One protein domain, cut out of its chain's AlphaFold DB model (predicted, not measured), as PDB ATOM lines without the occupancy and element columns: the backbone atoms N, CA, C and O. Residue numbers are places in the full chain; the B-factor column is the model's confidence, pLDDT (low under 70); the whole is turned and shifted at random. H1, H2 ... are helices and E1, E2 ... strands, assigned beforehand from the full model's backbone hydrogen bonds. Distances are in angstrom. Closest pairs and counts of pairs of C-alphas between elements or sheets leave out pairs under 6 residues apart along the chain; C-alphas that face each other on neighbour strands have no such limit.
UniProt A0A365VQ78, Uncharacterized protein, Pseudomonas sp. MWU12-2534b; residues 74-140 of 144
ATOM      1  N   PHE A  74     -58.284  16.295  -2.746       86.44
ATOM      2  CA  PHE A  74     -59.410  17.180  -2.418       86.44
ATOM      3  C   PHE A  74     -59.078  18.681  -2.529       86.44
ATOM      4  O   PHE A  74     -59.599  19.501  -1.771       86.44
ATOM      5  N   GLY A  75     -58.167  19.047  -3.433       84.62
ATOM      6  CA  GLY A  75     -57.690  20.421  -3.601       84.62
ATOM      7  C   GLY A  75     -56.734  20.904  -2.507       84.62
ATOM      8  O   GLY A  75     -56.388  22.085  -2.484       84.62
ATOM      9  N   ASN A  76     -56.288  20.025  -1.603       84.44
ATOM     10  CA  ASN A  76     -55.259  20.369  -0.628       84.44
ATOM     11  C   ASN A  76     -53.868  20.300  -1.270       84.44
ATOM     12  O   ASN A  76     -53.613  19.413  -2.092       84.44
ATOM     13  N   PRO A  77     -52.928  21.170  -0.859       78.31
ATOM     14  CA  PRO A  77     -51.537  21.011  -1.257       78.31
ATOM     15  C   PRO A  77     -51.022  19.635  -0.819       78.31
ATOM     16  O   PRO A  77     -51.368  19.141   0.257       78.31
ATOM     17  N   GLY A  78     -50.209  19.014  -1.674       79.62
ATOM     18  CA  GLY A  78     -49.500  17.788  -1.322       79.62
ATOM     19  C   GLY A  78     -48.508  18.019  -0.181       79.62
ATOM     20  O   GLY A  78     -48.185  19.158   0.171       79.62
ATOM     21  N   GLU A  79     -48.005  16.926   0.389       85.06
ATOM     22  CA  GLU A  79     -46.896  17.024   1.334       85.06
ATOM     23  C   GLU A  79     -45.670  17.668   0.669       85.06
ATOM     24  O   GLU A  79     -45.460  17.503  -0.540       85.06
ATOM     25  N   PRO A  80     -44.840  18.396   1.441       83.88
ATOM     26  CA  PRO A  80     -43.573  18.894   0.936       83.88
ATOM     27  C   PRO A  80     -42.743  17.761   0.311       83.88
ATOM     28  O   PRO A  80     -42.727  16.651   0.853       83.88
ATOM     29  N   PRO A  81     -42.027  18.025  -0.796       85.56
ATOM     30  CA  PRO A  81     -41.111  17.050  -1.364       85.56
ATOM     31  C   PRO A  81     -40.092  16.587  -0.323       85.56
ATOM     32  O   PRO A  81     -39.551  17.393   0.433       85.56
ATOM     33  N   GLN A  82     -39.827  15.286  -0.305       90.62
ATOM     34  CA  GLN A  82     -38.871  14.669   0.604       90.62
ATOM     35  C   GLN A  82     -37.511  14.561  -0.082       90.62
ATOM     36  O   GLN A  82     -37.412  14.083  -1.221       90.62
ATOM     37  N   PHE A  83     -36.467  14.973   0.631       91.31
ATOM     38  CA  PHE A  83     -35.084  14.875   0.186       91.31
ATOM     39  C   PHE A  83     -34.335  13.797   0.984       91.31
ATOM     40  O   PHE A  83     -34.764  13.396   2.068       91.31
ATOM     41  N   PRO A  84     -33.219  13.272   0.451       93.38
ATOM     42  CA  PRO A  84     -32.303  12.443   1.217       93.38
ATOM     43  C   PRO A  84     -31.840  13.149   2.505       93.38
ATOM     44  O   PRO A  84     -31.564  14.351   2.454       93.38
ATOM     45  N   PRO A  85     -31.651  12.423   3.627       92.69
ATOM     46  CA  PRO A  85     -31.276  13.029   4.909       92.69
ATOM     47  C   PRO A  85     -30.026  13.913   4.856       92.69
ATOM     48  O   PRO A  85     -29.958  14.910   5.563       92.69
ATOM     49  N   GLU A  86     -29.052  13.568   4.007       92.12
ATOM     50  CA  GLU A  86     -27.830  14.355   3.812       92.12
ATOM     51  C   GLU A  86     -28.095  15.731   3.184       92.12
ATOM     52  O   GLU A  86     -27.461  16.707   3.573       92.12
ATOM     53  N   ILE A  87     -29.081  15.841   2.284       92.56
ATOM     54  CA  ILE A  87     -29.513  17.133   1.738       92.56
ATOM     55  C   ILE A  87     -30.250  17.937   2.806       92.56
ATOM     56  O   ILE A  87     -30.009  19.136   2.928       92.56
ATOM     57  N   ASP A  88     -31.117  17.305   3.596       90.25
ATOM     58  CA  ASP A  88     -31.838  18.008   4.663       90.25
ATOM     59  C   ASP A  88     -30.883  18.550   5.739       90.25
ATOM     60  O   ASP A  88     -31.119  19.622   6.299       90.25
ATOM     61  N   SER A  89     -29.789  17.832   6.024       92.38
ATOM     62  CA  SER A  89     -28.802  18.245   7.027       92.38
ATOM     63  C   SER A  89     -27.724  19.196   6.505       92.38
ATOM     64  O   SER A  89     -27.316  20.099   7.234       92.38
ATOM     65  N   GLU A  90     -27.225  18.990   5.283       93.06
ATOM     66  CA  GLU A  90     -26.036  19.683   4.752       93.06
ATOM     67  C   GLU A  90     -26.339  20.578   3.542       93.06
ATOM     68  O   GLU A  90     -25.498  21.377   3.124       93.06
ATOM     69  N   GLY A  91     -27.547  20.481   2.987       89.94
ATOM     70  CA  GLY A  91     -27.919  21.097   1.723       89.94
ATOM     71  C   GLY A  91     -27.365  20.347   0.509       89.94
ATOM     72  O   GLY A  91     -26.740  19.292   0.601       89.94
ATOM     73  N   ILE A  92     -27.594  20.914  -0.676       91.62
ATOM     74  CA  ILE A  92     -27.032  20.389  -1.924       91.62
ATOM     75  C   ILE A  92     -25.555  20.797  -1.990       91.62
ATOM     76  O   ILE A  92     -25.235  21.967  -2.207       91.62
ATOM     77  N   THR A  93     -24.649  19.834  -1.807       93.94
ATOM     78  CA  THR A  93     -23.197  20.067  -1.838       93.94
ATOM     79  C   THR A  93     -22.571  19.610  -3.157       93.94
ATOM     80  O   THR A  93     -23.088  18.734  -3.848       93.94
ATOM     81  N   GLN A  94     -21.396  20.153  -3.496       93.88
ATOM     82  CA  GLN A  94     -20.630  19.694  -4.662       93.88
ATOM     83  C   GLN A  94     -20.279  18.201  -4.565       93.88
ATOM     84  O   GLN A  94     -20.240  17.500  -5.573       93.88
ATOM     85  N   GLN A  95     -20.020  17.716  -3.347       94.19
ATOM     86  CA  GLN A  95     -19.714  16.312  -3.091       94.19
ATOM     87  C   GLN A  95     -20.937  15.421  -3.331       94.19
ATOM     88  O   GLN A  95     -20.794  14.374  -3.958       94.19
ATOM     89  N   TYR A  96     -22.122  15.856  -2.891       93.38
ATOM     90  CA  TYR A  96     -23.380  15.173  -3.180       93.38
ATOM     91  C   TYR A  96     -23.609  15.059  -4.690       93.38
ATOM     92  O   TYR A  96     -23.819  13.956  -5.191       93.38
ATOM     93  N   LEU A  97     -23.498  16.176  -5.419       95.12
ATOM     94  CA  LEU A  97     -23.715  16.212  -6.869       95.12
ATOM     95  C   LEU A  97     -22.734  15.295  -7.612       95.12
ATOM     96  O   LEU A  97     -23.153  14.481  -8.432       95.12
ATOM     97  N   ALA A  98     -21.449  15.327  -7.252       95.75
ATOM     98  CA  ALA A  98     -20.444  14.442  -7.842       95.75
ATOM     99  C   ALA A  98     -20.730  12.948  -7.586       95.75
ATOM    100  O   ALA A  98     -20.416  12.110  -8.431       95.75
ATOM    101  N   ALA A  99     -21.320  12.607  -6.437       94.62
ATOM    102  CA  ALA A  99     -21.698  11.236  -6.096       94.62
ATOM    103  C   ALA A  99     -23.005  10.775  -6.770       94.62
ATOM    104  O   ALA A  99     -23.209   9.572  -6.932       94.62
ATOM    105  N   HIS A 100     -23.860  11.712  -7.189       93.62
ATOM    106  CA  HIS A 100     -25.199  11.452  -7.730       93.62
ATOM    107  C   HIS A 100     -25.364  11.910  -9.187       93.62
ATOM    108  O   HIS A 100     -26.476  12.170  -9.632       93.62
ATOM    109  N   ASN A 101     -24.269  11.967  -9.954       94.56
ATOM    110  CA  ASN A 101     -24.261  12.325 -11.381       94.56
ATOM    111  C   ASN A 101     -24.896  13.696 -11.689       94.56
ATOM    112  O   ASN A 101     -25.600  13.838 -12.683       94.56
ATOM    113  N   ASP A 102     -24.645  14.691 -10.838       91.88
ATOM    114  CA  ASP A 102     -25.225  16.039 -10.915       91.88
ATOM    115  C   ASP A 102     -26.767  16.070 -10.840       91.88
ATOM    116  O   ASP A 102     -27.408  17.026 -11.279       91.88
ATOM    117  N   GLU A 103     -27.376  15.047 -10.234       89.62
ATOM    118  CA  GLU A 103     -28.817  14.963  -9.996       89.62
ATOM    119  C   GLU A 103     -29.151  15.044  -8.501       89.62
ATOM    120  O   GLU A 103     -28.354  14.679  -7.639       89.62
ATOM    121  N   VAL A 104     -30.365  15.509  -8.195       87.75
ATOM    122  CA  VAL A 104     -30.933  15.515  -6.841       87.75
ATOM    123  C   VAL A 104     -32.148  14.606  -6.816       87.75
ATOM    124  O   VAL A 104     -33.100  14.807  -7.574       87.75
ATOM    125  N   LEU A 105     -32.126  13.616  -5.923       88.88
ATOM    126  CA  LEU A 105     -33.287  12.771  -5.693       88.88
ATOM    127  C   LEU A 105     -34.356  13.565  -4.937       88.88
ATOM    128  O   LEU A 105     -34.113  14.066  -3.842       88.88
ATOM    129  N   VAL A 106     -35.553  13.629  -5.515       86.81
ATOM    130  CA  VAL A 106     -36.736  14.232  -4.897       86.81
ATOM    131  C   VAL A 106     -37.841  13.189  -4.872       86.81
ATOM    132  O   VAL A 106     -38.194  12.639  -5.916       86.81
ATOM    133  N   THR A 107     -38.385  12.921  -3.688       88.62
ATOM    134  CA  THR A 107     -39.486  11.972  -3.507       88.62
ATOM    135  C   THR A 107     -40.778  12.728  -3.236       88.62
ATOM    136  O   THR A 107     -40.830  13.588  -2.360       88.62
ATOM    137  N   ILE A 108     -41.831  12.404  -3.987       84.69
ATOM    138  CA  ILE A 108     -43.187  12.892  -3.726       84.69
ATOM    139  C   ILE A 108     -43.943  11.807  -2.979       84.69
ATOM    140  O   ILE A 108     -44.027  10.673  -3.455       84.69
ATOM    141  N   ALA A 109     -44.462  12.151  -1.802       86.19
ATOM    142  CA  ALA A 109     -45.302  11.248  -1.035       86.19
ATOM    143  C   ALA A 109     -46.601  10.950  -1.796       86.19
ATOM    144  O   ALA A 109     -47.154  11.811  -2.485       86.19
ATOM    145  N   THR A 110     -47.107   9.727  -1.649       85.50
ATOM    146  CA  THR A 110     -48.445   9.375  -2.132       85.50
ATOM    147  C   THR A 110     -49.484  10.213  -1.399       85.50
ATOM    148  O   THR A 110     -49.424  10.322  -0.174       85.50
ATOM    149  N   TYR A 111     -50.454  10.757  -2.123       84.06
ATOM    150  CA  TYR A 111     -51.528  11.565  -1.547       84.06
ATOM    151  C   TYR A 111     -52.885  10.867  -1.674       84.06
ATOM    152  O   TYR A 111     -53.064   9.924  -2.449       84.06
ATOM    153  N   MET A 112     -53.859  11.299  -0.868       82.25
ATOM    154  CA  MET A 112     -55.200  10.716  -0.918       82.25
ATOM    155  C   MET A 112     -55.842  10.948  -2.288       82.25
ATOM    156  O   MET A 112     -55.763  12.042  -2.838       82.25
ATOM    157  N   GLN A 113     -56.516   9.916  -2.803       82.75
ATOM    158  CA  GLN A 113     -57.145   9.912  -4.131       82.75
ATOM    159  C   GLN A 113     -56.175  10.113  -5.302       82.75
ATOM    160  O   GLN A 113     -56.616  10.527  -6.369       82.75
ATOM    161  N   GLN A 114     -54.887   9.808  -5.135       82.19
ATOM    162  CA  GLN A 114     -53.962   9.781  -6.262       82.19
ATOM    163  C   GLN A 114     -54.486   8.842  -7.356       82.19
ATOM    164  O   GLN A 114     -54.730   7.656  -7.109       82.19
ATOM    165  N   ARG A 115     -54.697   9.384  -8.558       76.81
ATOM    166  CA  ARG A 115     -55.255   8.671  -9.712       76.81
ATOM    167  C   ARG A 115     -54.302   8.743 -10.897       76.81
ATOM    168  O   ARG A 115     -53.493   9.660 -11.036       76.81
ATOM    169  N   ALA A 116     -54.406   7.757 -11.786       71.94
ATOM    170  CA  ALA A 116     -53.770   7.862 -13.091       71.94
ATOM    171  C   ALA A 116     -54.264   9.130 -13.806       71.94
ATOM    172  O   ALA A 116     -55.432   9.491 -13.692       71.94
ATOM    173  N   CYS A 117     -53.370   9.764 -14.565       73.06
ATOM    174  CA  CYS A 117     -53.566  11.051 -15.235       73.06
ATOM    175  C   CYS A 117     -53.507  12.299 -14.345       73.06
ATOM    176  O   CYS A 117     -53.505  13.392 -14.917       73.06
ATOM    177  N   ASP A 118     -53.351  12.176 -13.023       77.56
ATOM    178  CA  ASP A 118     -53.004  13.330 -12.192       77.56
ATOM    179  C   ASP A 118     -51.697  13.975 -12.689       77.56
ATOM    180  O   ASP A 118     -50.744  13.295 -13.098       77.56
ATOM    181  N   SER A 119     -51.655  15.308 -12.657       77.75
ATOM    182  CA  SER A 119     -50.482  16.103 -13.026       77.75
ATOM    183  C   SER A 119     -49.826  16.675 -11.774       77.75
ATOM    184  O   SER A 119     -50.461  17.406 -11.016       77.75
ATOM    185  N   ILE A 120     -48.545  16.361 -11.575       76.31
ATOM    186  CA  ILE A 120     -47.724  16.892 -10.485       76.31
ATOM    187  C   ILE A 120     -46.759  17.916 -11.079       76.31
ATOM    188  O   ILE A 120     -45.909  17.582 -11.912       76.31
ATOM    189  N   GLU A 121     -46.877  19.164 -10.637       76.56
ATOM    190  CA  GLU A 121     -46.018  20.260 -11.079       76.56
ATOM    191  C   GLU A 121     -44.987  20.629 -10.017       76.56
ATOM    192  O   GLU A 121     -45.317  20.915  -8.866       76.56
ATOM    193  N   PHE A 122     -43.720  20.663 -10.429       71.50
ATOM    194  CA  PHE A 122     -42.612  21.112  -9.601       71.50
ATOM    195  C   PHE A 122     -42.272  22.557  -9.926       71.50
ATOM    196  O   PHE A 122     -41.821  22.887 -11.029       71.50
ATOM    197  N   HIS A 123     -42.434  23.395  -8.914       72.19
ATOM    198  CA  HIS A 123     -42.140  24.816  -8.952       72.19
ATOM    199  C   HIS A 123     -40.855  25.071  -8.165       72.19
ATOM    200  O   HIS A 123     -40.740  24.659  -7.011       72.19
ATOM    201  N   PHE A 124     -39.881  25.737  -8.781       68.50
ATOM    202  CA  PHE A 124     -38.642  26.137  -8.117       68.50
ATOM    203  C   PHE A 124     -38.482  27.649  -8.192       68.50
ATOM    204  O   PHE A 124     -38.616  28.263  -9.253       68.50
ATOM    205  N   GLY A 125     -38.183  28.256  -7.051       66.06
ATOM    206  CA  GLY A 125     -38.042  29.696  -6.937       66.06
ATOM    207  C   GLY A 125     -38.399  30.189  -5.545       66.06
ATOM    208  O   GLY A 125     -38.472  29.429  -4.583       66.06
ATOM    209  N   SER A 126     -38.608  31.494  -5.448       61.53
ATOM    210  CA  SER A 126     -39.080  32.155  -4.236       61.53
ATOM    211  C   SER A 126     -40.589  32.344  -4.313       61.53
ATOM    212  O   SER A 126     -41.095  32.679  -5.374       61.53
ATOM    213  N   LEU A 127     -41.294  32.253  -3.181       59.41
ATOM    214  CA  LEU A 127     -42.706  32.657  -3.078       59.41
ATOM    215  C   LEU A 127     -42.922  34.164  -3.346       59.41
ATOM    216  O   LEU A 127     -44.057  34.609  -3.479       59.41
ATOM    217  N   ALA A 128     -41.843  34.957  -3.387       63.75
ATOM    218  CA  ALA A 128     -41.870  36.397  -3.653       63.75
ATOM    219  C   ALA A 128     -41.691  36.770  -5.140       63.75
ATOM    220  O   ALA A 128     -41.774  37.948  -5.479       63.75
ATOM    221  N   ALA A 129     -41.422  35.800  -6.016       67.75
ATOM    222  CA  ALA A 129     -41.350  35.977  -7.466       67.75
ATOM    223  C   ALA A 129     -42.217  34.907  -8.146       67.75
ATOM    224  O   ALA A 129     -42.582  33.928  -7.502       67.75
ATOM    225  N   GLU A 130     -42.554  35.072  -9.429       63.88
ATOM    226  CA  GLU A 130     -43.206  33.982 -10.166       63.88
ATOM    227  C   GLU A 130     -42.262  32.767 -10.190       63.88
ATOM    228  O   GLU A 130     -41.129  32.886 -10.675       63.88
ATOM    229  N   PRO A 131     -42.664  31.622  -9.612       61.41
ATOM    230  CA  PRO A 131     -41.822  30.442  -9.600       61.41
ATOM    231  C   PRO A 131     -41.677  29.887 -11.018       61.41
ATOM    232  O   PRO A 131     -42.585  29.977 -11.844       61.41
ATOM    233  N   VAL A 132     -40.522  29.290 -11.303       68.75
ATOM    234  CA  VAL A 132     -40.277  28.653 -12.596       68.75
ATOM    235  C   VAL A 132     -40.725  27.201 -12.498       68.75
ATOM    236  O   VAL A 132     -40.250  26.456 -11.636       68.75
ATOM    237  N   ILE A 133     -41.626  26.788 -13.392       60.59
ATOM    238  CA  ILE A 133     -41.969  25.374 -13.560       60.59
ATOM    239  C   ILE A 133     -40.729  24.670 -14.107       60.59
ATOM    240  O   ILE A 133     -40.299  24.935 -15.230       60.59
ATOM    241  N   ILE A 134     -40.149  23.774 -13.312       65.94
ATOM    242  CA  ILE A 134     -38.968  23.003 -13.726       65.94
ATOM    243  C   ILE A 134     -39.384  21.682 -14.365       65.94
ATOM    244  O   ILE A 134     -38.709  21.193 -15.274       65.94
ATOM    245  N   LYS A 135     -40.488  21.083 -13.905       69.12
ATOM    246  CA  LYS A 135     -40.926  19.777 -14.396       69.12
ATOM    247  C   LYS A 135     -42.405  19.539 -14.130       69.12
ATOM    248  O   LYS A 135     -42.878  19.771 -13.022       69.12
ATOM    249  N   THR A 136     -43.085  18.974 -15.118       74.00
ATOM    250  CA  THR A 136     -44.411  18.376 -14.954       74.00
ATOM    251  C   THR A 136     -44.267  16.872 -15.115       74.00
ATOM    252  O   THR A 136     -43.674  16.398 -16.090       74.00
ATOM    253  N   VAL A 137     -44.769  16.113 -14.146       73.19
ATOM    254  CA  VAL A 137     -44.794  14.651 -14.193       73.19
ATOM    255  C   VAL A 137     -46.245  14.208 -14.176       73.19
ATOM    256  O   VAL A 137     -47.010  14.607 -13.307       73.19
ATOM    257  N   GLN A 138     -46.611  13.380 -15.148       72.69
ATOM    258  CA  GLN A 138     -47.928  12.767 -15.194       72.69
ATOM    259  C   GLN A 138     -47.866  11.409 -14.508       72.69
ATOM    260  O   GLN A 138     -47.003  10.586 -14.840       72.69
ATOM    261  N   ASP A 139     -48.788  11.160 -13.589       68.75
ATOM    262  CA  ASP A 139     -48.919   9.842 -13.001       68.75
ATOM    263  C   ASP A 139     -49.463   8.860 -14.048       68.75
ATOM    264  O   ASP A 139     -50.572   8.998 -14.566       68.75
ATOM    265  N   ARG A 140     -48.640   7.869 -14.398       62.16
ATOM    266  CA  ARG A 140     -48.976   6.810 -15.360       62.16
ATOM    267  C   ARG A 140     -49.192   5.447 -14.707       62.16
ATOM    268  O   ARG A 140     -49.428   4.481 -15.427       62.16
TER     269      ARG A 140
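This is residues 74 to 140 of the 144 residues of an uncharacterized protein of Pseudomonas sp. MWU12-2534b (UniProt A0A365VQ78). With little regular structure, this is a loose loop of chain: two small helices, H1 and H2, lie at one end of the longest axis, and long unnamed stretches lead to and from them, the second to the hairpin E1 and E2. The 67 printed residues hold H1, H2, E1, E2 in that order, a mixed class with only 25 residues in named elements; the antiparallel sheet runs E1 - E2. The radius of gyration of the C-alphas is 14.1 A and the spans are 39 by 28 by 19 A.

Find C-alpha 85 at (-31.276, 13.029, 4.909), where H1, residues 85 to 90, begins its 8.5 A. H2 is residues 94 to 99, 8.6 A. E1, residues 119 to 124, runs 16.3 A; E2, residues 132 to 138, runs 17.8 A to C-alpha 138 at (-47.928, 12.767, -15.194).

H1 and H2 are only just apart, closest 8.1 A; in both, every O i to N i+4 pair is within hydrogen-bond range. H1 is apart from E1 and E2. The hairpin's strands stand at 158 degrees, with N 120 and O 137 at 2.9 A.

The printed part has no cut. The link H2 to E1, 19 residues, is long. Look for pLDDT under 70 at residues 124 to 135 and 139 to 140.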